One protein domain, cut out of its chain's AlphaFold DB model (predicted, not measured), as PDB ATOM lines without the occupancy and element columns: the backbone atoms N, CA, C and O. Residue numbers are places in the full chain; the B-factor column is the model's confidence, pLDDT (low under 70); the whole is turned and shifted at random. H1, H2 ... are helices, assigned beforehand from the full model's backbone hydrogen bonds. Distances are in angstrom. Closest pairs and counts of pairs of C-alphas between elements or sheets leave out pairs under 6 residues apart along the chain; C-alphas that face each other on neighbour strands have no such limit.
ATOM      1  N   TYR A  96      19.245  21.488   6.166       76.44
ATOM      2  CA  TYR A  96      18.873  20.447   5.211       76.44
ATOM      3  C   TYR A  96      19.737  20.423   3.956       76.44
ATOM      4  O   TYR A  96      19.845  19.366   3.334       76.44
ATOM      5  N   GLN A  97      20.377  21.539   3.596       81.25
ATOM      6  CA  GLN A  97      21.291  21.575   2.456       81.25
ATOM      7  C   GLN A  97      22.370  20.484   2.465       81.25
ATOM      8  O   GLN A  97      22.436  19.732   1.494       81.25
ATOM      9  N   PRO A  98      23.140  20.273   3.551       86.94
ATOM     10  CA  PRO A  98      24.157  19.220   3.550       86.94
ATOM     11  C   PRO A  98      23.564  17.816   3.357       86.94
ATOM     12  O   PRO A  98      24.209  16.943   2.786       86.94
ATOM     13  N   ILE A  99      22.327  17.582   3.807       84.06
ATOM     14  CA  ILE A  99      21.631  16.303   3.613       84.06
ATOM     15  C   ILE A  99      21.187  16.161   2.153       84.06
ATOM     16  O   ILE A  99      21.360  15.096   1.563       84.06
ATOM     17  N   SER A 100      20.643  17.228   1.564       84.25
ATOM     18  CA  SER A 100      20.259  17.271   0.150       84.25
ATOM     19  C   SER A 100      21.462  16.998  -0.753       84.25
ATOM     20  O   SER A 100      21.390  16.146  -1.639       84.25
ATOM     21  N   ASP A 101      22.599  17.627  -0.453       87.81
ATOM     22  CA  ASP A 101      23.859  17.428  -1.165       87.81
ATOM     23  C   ASP A 101      24.346  15.978  -1.081       87.81
ATOM     24  O   ASP A 101      24.769  15.416  -2.090       87.81
ATOM     25  N   LEU A 102      24.240  15.331   0.085       88.44
ATOM     26  CA  LEU A 102      24.579  13.911   0.236       88.44
ATOM     27  C   LEU A 102      23.662  13.003  -0.589       88.44
ATOM     28  O   LEU A 102      24.134  12.036  -1.187       88.44
ATOM     29  N   VAL A 103      22.361  13.301  -0.644       87.62
ATOM     30  CA  VAL A 103      21.413  12.543  -1.473       87.62
ATOM     31  C   VAL A 103      21.730  12.726  -2.957       87.62
ATOM     32  O   VAL A 103      21.702  11.753  -3.707       87.62
ATOM     33  N   ASN A 104      22.091  13.939  -3.378       87.44
ATOM     34  CA  ASN A 104      22.508  14.209  -4.752       87.44
ATOM     35  C   ASN A 104      23.804  13.464  -5.097       87.44
ATOM     36  O   ASN A 104      23.854  12.785  -6.118       87.44
ATOM     37  N   GLN A 105      24.804  13.487  -4.212       89.44
ATOM     38  CA  GLN A 105      26.039  12.712  -4.381       89.44
ATOM     39  C   GLN A 105      25.771  11.207  -4.450       89.44
ATOM     40  O   GLN A 105      26.389  10.505  -5.246       89.44
ATOM     41  N   LEU A 106      24.839  10.696  -3.644       89.00
ATOM     42  CA  LEU A 106      24.438   9.293  -3.706       89.00
ATOM     43  C   LEU A 106      23.762   8.966  -5.042       89.00
ATOM     44  O   LEU A 106      24.087   7.948  -5.650       89.00
ATOM     45  N   ASN A 107      22.859   9.828  -5.517       87.31
ATOM     46  CA  ASN A 107      22.214   9.664  -6.818       87.31
ATOM     47  C   ASN A 107      23.249   9.652  -7.951       87.31
ATOM     48  O   ASN A 107      23.239   8.735  -8.771       87.31
ATOM     49  N   GLU A 108      24.188  10.600  -7.953       88.06
ATOM     50  CA  GLU A 108      25.292  10.651  -8.917       88.06
ATOM     51  C   GLU A 108      26.217   9.434  -8.807       88.06
ATOM     52  O   GLU A 108      26.692   8.920  -9.820       88.06
ATOM     53  N   GLY A 109      26.467   8.946  -7.592       88.44
ATOM     54  CA  GLY A 109      27.243   7.735  -7.349       88.44
ATOM     55  C   GLY A 109      26.594   6.508  -7.987       88.44
ATOM     56  O   GLY A 109      27.274   5.764  -8.689       88.44
ATOM     57  N   ILE A 110      25.280   6.337  -7.807       86.69
ATOM     58  CA  ILE A 110      24.501   5.245  -8.412       86.69
ATOM     59  C   ILE A 110      24.502   5.359  -9.941       86.69
ATOM     60  O   ILE A 110      24.719   4.364 -10.625       86.69
ATOM     61  N   GLU A 111      24.310   6.565 -10.482       85.62
ATOM     62  CA  GLU A 111      24.367   6.825 -11.929       85.62
ATOM     63  C   GLU A 111      25.740   6.515 -12.531       85.62
ATOM     64  O   GLU A 111      25.849   6.101 -13.686       85.62
ATOM     65  N   ASN A 112      26.803   6.714 -11.751       87.25
ATOM     66  CA  ASN A 112      28.163   6.511 -12.214       87.25
ATOM     67  C   ASN A 112      28.669   5.074 -12.116       87.25
ATOM     68  O   ASN A 112      29.747   4.817 -12.663       87.25
ATOM     69  N   LEU A 113      27.917   4.169 -11.483       91.12
ATOM     70  CA  LEU A 113      28.254   2.750 -11.421       91.12
ATOM     71  C   LEU A 113      28.375   2.164 -12.830       91.12
ATOM     72  O   LEU A 113      27.505   2.356 -13.681       91.12
ATOM     73  N   GLU A 114      29.454   1.416 -13.049       89.06
ATOM     74  CA  GLU A 114      29.778   0.833 -14.353       89.06
ATOM     75  C   GLU A 114      28.644  -0.070 -14.860       89.06
ATOM     76  O   GLU A 114      28.234   0.037 -16.011       89.06
ATOM     77  N   ASP A 115      28.045  -0.869 -13.975       88.31
ATOM     78  CA  ASP A 115      26.904  -1.731 -14.301       88.31
ATOM     79  C   ASP A 115      25.686  -0.931 -14.791       88.31
ATOM     80  O   ASP A 115      25.030  -1.308 -15.762       88.31
ATOM     81  N   VAL A 116      25.396   0.211 -14.157       86.50
ATOM     82  CA  VAL A 116      24.266   1.080 -14.523       86.50
ATOM     83  C   VAL A 116      24.512   1.736 -15.883       86.50
ATOM     84  O   VAL A 116      23.600   1.808 -16.713       86.50
ATOM     85  N   LYS A 117      25.750   2.162 -16.154       87.00
ATOM     86  CA  LYS A 117      26.157   2.703 -17.459       87.00
ATOM     87  C   LYS A 117      26.086   1.655 -18.563       87.00
ATOM     88  O   LYS A 117      25.541   1.946 -19.627       87.00
ATOM     89  N   ASN A 118      26.576   0.447 -18.300       89.75
ATOM     90  CA  ASN A 118      26.549  -0.660 -19.252       89.75
ATOM     91  C   ASN A 118      25.115  -1.014 -19.643       89.75
ATOM     92  O   ASN A 118      24.784  -0.968 -20.823       89.75
ATOM     93  N   ILE A 119      24.225  -1.203 -18.663       89.44
ATOM     94  CA  ILE A 119      22.801  -1.461 -18.927       89.44
ATOM     95  C   ILE A 119      22.165  -0.308 -19.718       89.44
ATOM     96  O   ILE A 119      21.402  -0.539 -20.655       89.44
ATOM     97  N   THR A 120      22.481   0.945 -19.377       86.69
ATOM     98  CA  THR A 120      21.963   2.113 -20.109       86.69
ATOM     99  C   THR A 120      22.396   2.093 -21.580       86.69
ATOM    100  O   THR A 120      21.582   2.366 -22.466       86.69
ATOM    101  N   ASN A 121      23.655   1.745 -21.851       86.94
ATOM    102  CA  ASN A 121      24.198   1.637 -23.204       86.94
ATOM    103  C   ASN A 121      23.597   0.456 -23.976       86.94
ATOM    104  O   ASN A 121      23.231   0.627 -25.139       86.94
ATOM    105  N   ASP A 122      23.420  -0.695 -23.333       89.88
ATOM    106  CA  ASP A 122      22.811  -1.882 -23.940       89.88
ATOM    107  C   ASP A 122      21.356  -1.619 -24.345       89.88
ATOM    108  O   ASP A 122      20.938  -1.942 -25.461       89.88
ATOM    109  N   ILE A 123      20.585  -0.957 -23.476       88.00
ATOM    110  CA  ILE A 123      19.209  -0.544 -23.783       88.00
ATOM    111  C   ILE A 123      19.210   0.474 -24.923       88.00
ATOM    112  O   ILE A 123      18.389   0.373 -25.835       88.00
ATOM    113  N   LYS A 124      20.136   1.440 -24.910       87.38
ATOM    114  CA  LYS A 124      20.263   2.426 -25.988       87.38
ATOM    115  C   LYS A 124      20.551   1.751 -27.331       87.38
ATOM    116  O   LYS A 124      19.890   2.096 -28.309       87.38
ATOM    117  N   SER A 125      21.474   0.786 -27.368       87.06
ATOM    118  CA  SER A 125      21.764  -0.003 -28.572       87.06
ATOM    119  C   SER A 125      20.530  -0.773 -29.018       87.06
ATOM    120  O   SER A 125      20.111  -0.634 -30.157       87.06
ATOM    121  N   THR A 126      19.870  -1.485 -28.102       89.06
ATOM    122  CA  THR A 126      18.676  -2.285 -28.409       89.06
ATOM    123  C   THR A 126      17.545  -1.432 -28.992       89.06
ATOM    124  O   THR A 126      16.895  -1.825 -29.960       89.06
ATOM    125  N   ILE A 127      17.306  -0.243 -28.433       85.81
ATOM    126  CA  ILE A 127      16.310   0.697 -28.961       85.81
ATOM    127  C   ILE A 127      16.742   1.197 -30.341       85.81
ATOM    128  O   ILE A 127      15.936   1.197 -31.268       85.81
ATOM    129  N   GLN A 128      18.006   1.588 -30.504       87.00
ATOM    130  CA  GLN A 128      18.538   2.054 -31.780       87.00
ATOM    131  C   GLN A 128      18.461   0.981 -32.877       87.00
ATOM    132  O   GLN A 128      18.132   1.314 -34.015       87.00
ATOM    133  N   ASP A 129      18.692  -0.282 -32.532       87.88
ATOM    134  CA  ASP A 129      18.584  -1.425 -33.440       87.88
ATOM    135  C   ASP A 129      17.122  -1.711 -33.819       87.88
ATOM    136  O   ASP A 129      16.836  -2.097 -34.951       87.88
ATOM    137  N   ALA A 130      16.178  -1.473 -32.901       87.69
ATOM    138  CA  ALA A 130      14.754  -1.711 -33.124       87.69
ATOM    139  C   ALA A 130      14.053  -0.599 -33.926       87.69
ATOM    140  O   ALA A 130      13.249  -0.897 -34.809       87.69
ATOM    141  N   VAL A 131      14.311   0.678 -33.613       84.81
ATOM    142  CA  VAL A 131      13.601   1.826 -34.221       84.81
ATOM    143  C   VAL A 131      14.446   2.614 -35.227       84.81
ATOM    144  O   VAL A 131      13.932   3.502 -35.908       84.81
ATOM    145  N   GLY A 132      15.732   2.282 -35.360       80.62
ATOM    146  CA  GLY A 132      16.677   2.984 -36.224       80.62
ATOM    147  C   GLY A 132      17.099   4.354 -35.682       80.62
ATOM    148  O   GLY A 132      16.456   4.954 -34.819       80.62
ATOM    149  N   LEU A 133      18.191   4.895 -36.230       79.00
ATOM    150  CA  LEU A 133      18.770   6.187 -35.824       79.00
ATOM    151  C   LEU A 133      17.794   7.373 -35.928       79.00
ATOM    152  O   LEU A 133      17.909   8.320 -35.159       79.00
ATOM    153  N   THR A 134      16.837   7.324 -36.856       80.38
ATOM    154  CA  THR A 134      15.873   8.410 -37.108       80.38
ATOM    155  C   THR A 134      14.861   8.587 -35.977       80.38
ATOM    156  O   THR A 134      14.388   9.698 -35.750       80.38
ATOM    157  N   TYR A 135      14.524   7.503 -35.276       74.25
ATOM    158  CA  TYR A 135      13.501   7.495 -34.226       74.25
ATOM    159  C   TYR A 135      14.070   7.170 -32.843       74.25
ATOM    160  O   TYR A 135      13.343   7.229 -31.852       74.25
ATOM    161  N   SER A 136      15.362   6.837 -32.760       75.69
ATOM    162  CA  SER A 136      16.030   6.590 -31.489       75.69
ATOM    163  C   SER A 136      16.143   7.892 -30.681       75.69
ATOM    164  O   SER A 136      16.544   8.925 -31.229       75.69
ATOM    165  N   PRO A 137      15.799   7.883 -29.381       74.62
ATOM    166  CA  PRO A 137      15.925   9.060 -28.537       74.62
ATOM    167  C   PRO A 137      17.386   9.520 -28.455       74.62
ATOM    168  O   PRO A 137      18.303   8.733 -28.218       74.62
ATOM    169  N   SER A 138      17.599  10.828 -28.607       68.94
ATOM    170  CA  SER A 138      18.935  11.440 -28.656       68.94
ATOM    171  C   SER A 138      19.724  11.274 -27.349       68.94
ATOM    172  O   SER A 138      20.955  11.283 -27.355       68.94
ATOM    173  N   SER A 139      19.027  11.086 -26.227       70.94
ATOM    174  CA  SER A 139      19.613  10.850 -24.909       70.94
ATOM    175  C   SER A 139      18.767   9.858 -24.114       70.94
ATOM    176  O   SER A 139      17.565  10.066 -23.952       70.94
ATOM    177  N   LEU A 140      19.407   8.817 -23.580       75.62
ATOM    178  CA  LEU A 140      18.825   7.871 -22.632       75.62
ATOM    179  C   LEU A 140      19.754   7.787 -21.418       75.62
ATOM    180  O   LEU A 140      20.958   7.606 -21.586       75.62
ATOM    181  N   SER A 141      19.203   7.940 -20.215       72.25
ATOM    182  CA  SER A 141      19.952   7.850 -18.958       72.25
ATOM    183  C   SER A 141      19.099   7.195 -17.880       72.25
ATOM    184  O   SER A 141      17.974   7.644 -17.649       72.25
ATOM    185  N   ILE A 142      19.638   6.182 -17.205       78.94
ATOM    186  CA  ILE A 142      19.053   5.630 -15.981       78.94
ATOM    187  C   ILE A 142      19.560   6.463 -14.809       78.94
ATOM    188  O   ILE A 142      20.764   6.659 -14.670       78.94
ATOM    189  N   LYS A 143      18.632   6.968 -13.996       77.25
ATOM    190  CA  LYS A 143      18.917   7.867 -12.878       77.25
ATOM    191  C   LYS A 143      18.282   7.378 -11.594       77.25
ATOM    192  O   LYS A 143      17.182   6.823 -11.619       77.25
ATOM    193  N   SER A 144      18.959   7.616 -10.477       76.75
ATOM    194  CA  SER A 144      18.385   7.388  -9.156       76.75
ATOM    195  C   SER A 144      17.491   8.575  -8.789       76.75
ATOM    196  O   SER A 144      17.926   9.722  -8.806       76.75
ATOM    197  N   SER A 145      16.219   8.314  -8.484       76.56
ATOM    198  CA  SER A 145      15.214   9.340  -8.175       76.56
ATOM    199  C   SER A 145      14.973   9.496  -6.671       76.56
ATOM    200  O   SER A 145      13.840   9.721  -6.235       76.56
ATOM    201  N   LEU A 146      16.030   9.364  -5.857       82.94
ATOM    202  CA  LEU A 146      15.910   9.590  -4.416       82.94
ATOM    203  C   LEU A 146      15.538  11.059  -4.159       82.94
ATOM    204  O   LEU A 146      16.168  11.950  -4.737       82.94
ATOM    205  N   PRO A 147      14.528  11.326  -3.313       80.00
ATOM    206  CA  PRO A 147      14.066  12.680  -3.045       80.00
ATOM    207  C   PRO A 147      15.130  13.470  -2.284       80.00
ATOM    208  O   PRO A 147      15.532  13.060  -1.200       80.00
ATOM    209  N   SER A 148      15.551  14.613  -2.820       78.19
ATOM    210  CA  SER A 148      16.523  15.505  -2.176       78.19
ATOM    211  C   SER A 148      15.866  16.713  -1.498       78.19
ATOM    212  O   SER A 148      16.526  17.426  -0.741       78.19
ATOM    213  N   GLU A 149      14.563  16.938  -1.703       77.81
ATOM    214  CA  GLU A 149      13.824  18.011  -1.035       77.81
ATOM    215  C   GLU A 149      13.473  17.642   0.412       77.81
ATOM    216  O   GLU A 149      12.963  16.551   0.685       77.81
ATOM    217  N   ALA A 150      13.669  18.587   1.337       72.25
ATOM    218  CA  ALA A 150      13.443  18.392   2.770       72.25
ATOM    219  C   ALA A 150      12.052  17.817   3.085       72.25
ATOM    220  O   ALA A 150      11.928  16.830   3.808       72.25
ATOM    221  N   ASP A 151      11.001  18.362   2.468       70.94
ATOM    222  CA  ASP A 151       9.626  17.886   2.642       70.94
ATOM    223  C   ASP A 151       9.425  16.426   2.220       70.94
ATOM    224  O   ASP A 151       8.665  15.693   2.857       70.94
ATOM    225  N   LYS A 152      10.080  15.994   1.139       75.19
ATOM    226  CA  LYS A 152       9.963  14.622   0.634       75.19
ATOM    227  C   LYS A 152      10.815  13.655   1.453       75.19
ATOM    228  O   LYS A 152      10.386  12.530   1.701       75.19
ATOM    229  N   LEU A 153      11.974  14.104   1.933       75.06
ATOM    230  CA  LEU A 153      12.793  13.358   2.887       75.06
ATOM    231  C   LEU A 153      12.036  13.121   4.195       75.06
ATOM    232  O   LEU A 153      11.973  11.988   4.665       75.06
ATOM    233  N   LEU A 154      11.369  14.144   4.734       72.06
ATOM    234  CA  LEU A 154      10.512  14.003   5.913       72.06
ATOM    235  C   LEU A 154       9.371  13.009   5.664       72.06
ATOM    236  O   LEU A 154       9.102  12.165   6.512       72.06
ATOM    237  N   GLN A 155       8.750  13.048   4.480       70.62
ATOM    238  CA  GLN A 155       7.719  12.083   4.061       70.62
ATOM    239  C   GLN A 155       8.219  10.644   3.928       70.62
ATOM    240  O   GLN A 155       7.403   9.724   3.907       70.62
ATOM    241  N   SER A 156       9.530  10.431   3.830       71.69
ATOM    242  CA  SER A 156      10.115   9.090   3.800       71.69
ATOM    243  C   SER A 156      10.370   8.510   5.198       71.69
ATOM    244  O   SER A 156      10.569   7.299   5.324       71.69
ATOM    245  N   LEU A 157      10.333   9.340   6.252       71.38
ATOM    246  CA  LEU A 157      10.567   8.902   7.628       71.38
ATOM    247  C   LEU A 157       9.416   8.022   8.118       71.38
ATOM    248  O   LEU A 157       8.249   8.414   8.115       71.38
TER     249      LEU A 157
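This is residues 96 to 157 of the 174 residues of the protein "Predicted ATP-dependent endonuclease of the OLD family" of Algibacter lectus (UniProt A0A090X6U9). Two long helices, H1 and H2, meet at a wide corner, and residues 132 to 149 run back across its open side to the short H3. The printed part has 62 residues, three named helices and the class all helix. This rod, 45 by 21 by 17 A, is only just loose, close to extended; the radius of gyration of the C-alphas is 15.7 A.

From H1, residues 96 to 112, a tight link leads to H2, residues 114 to 131, close but not clearly touching at a steep tilt of 61 degrees; C-alphas 111 and 117, the closest, are 7.1 A apart. H3, residues 150 to 156, is apart from H2 and close to H1 but not clearly touching, with C-alphas 96 and 150 closest at 6.3 A. Every O i to N i+4 pair in H1, H2 and H3 is within hydrogen-bond range.

Find C-alpha 96 at (18.873, 20.447, 5.211); from there H1 runs 24.2 A, then H2 25.6 A, and H3 9.9 A to C-alpha 156 at (10.115, 9.090, 3.800).

The printed part has no cut; the link H2 to H3 is long, and residue 138 is under 70 in pLDDT.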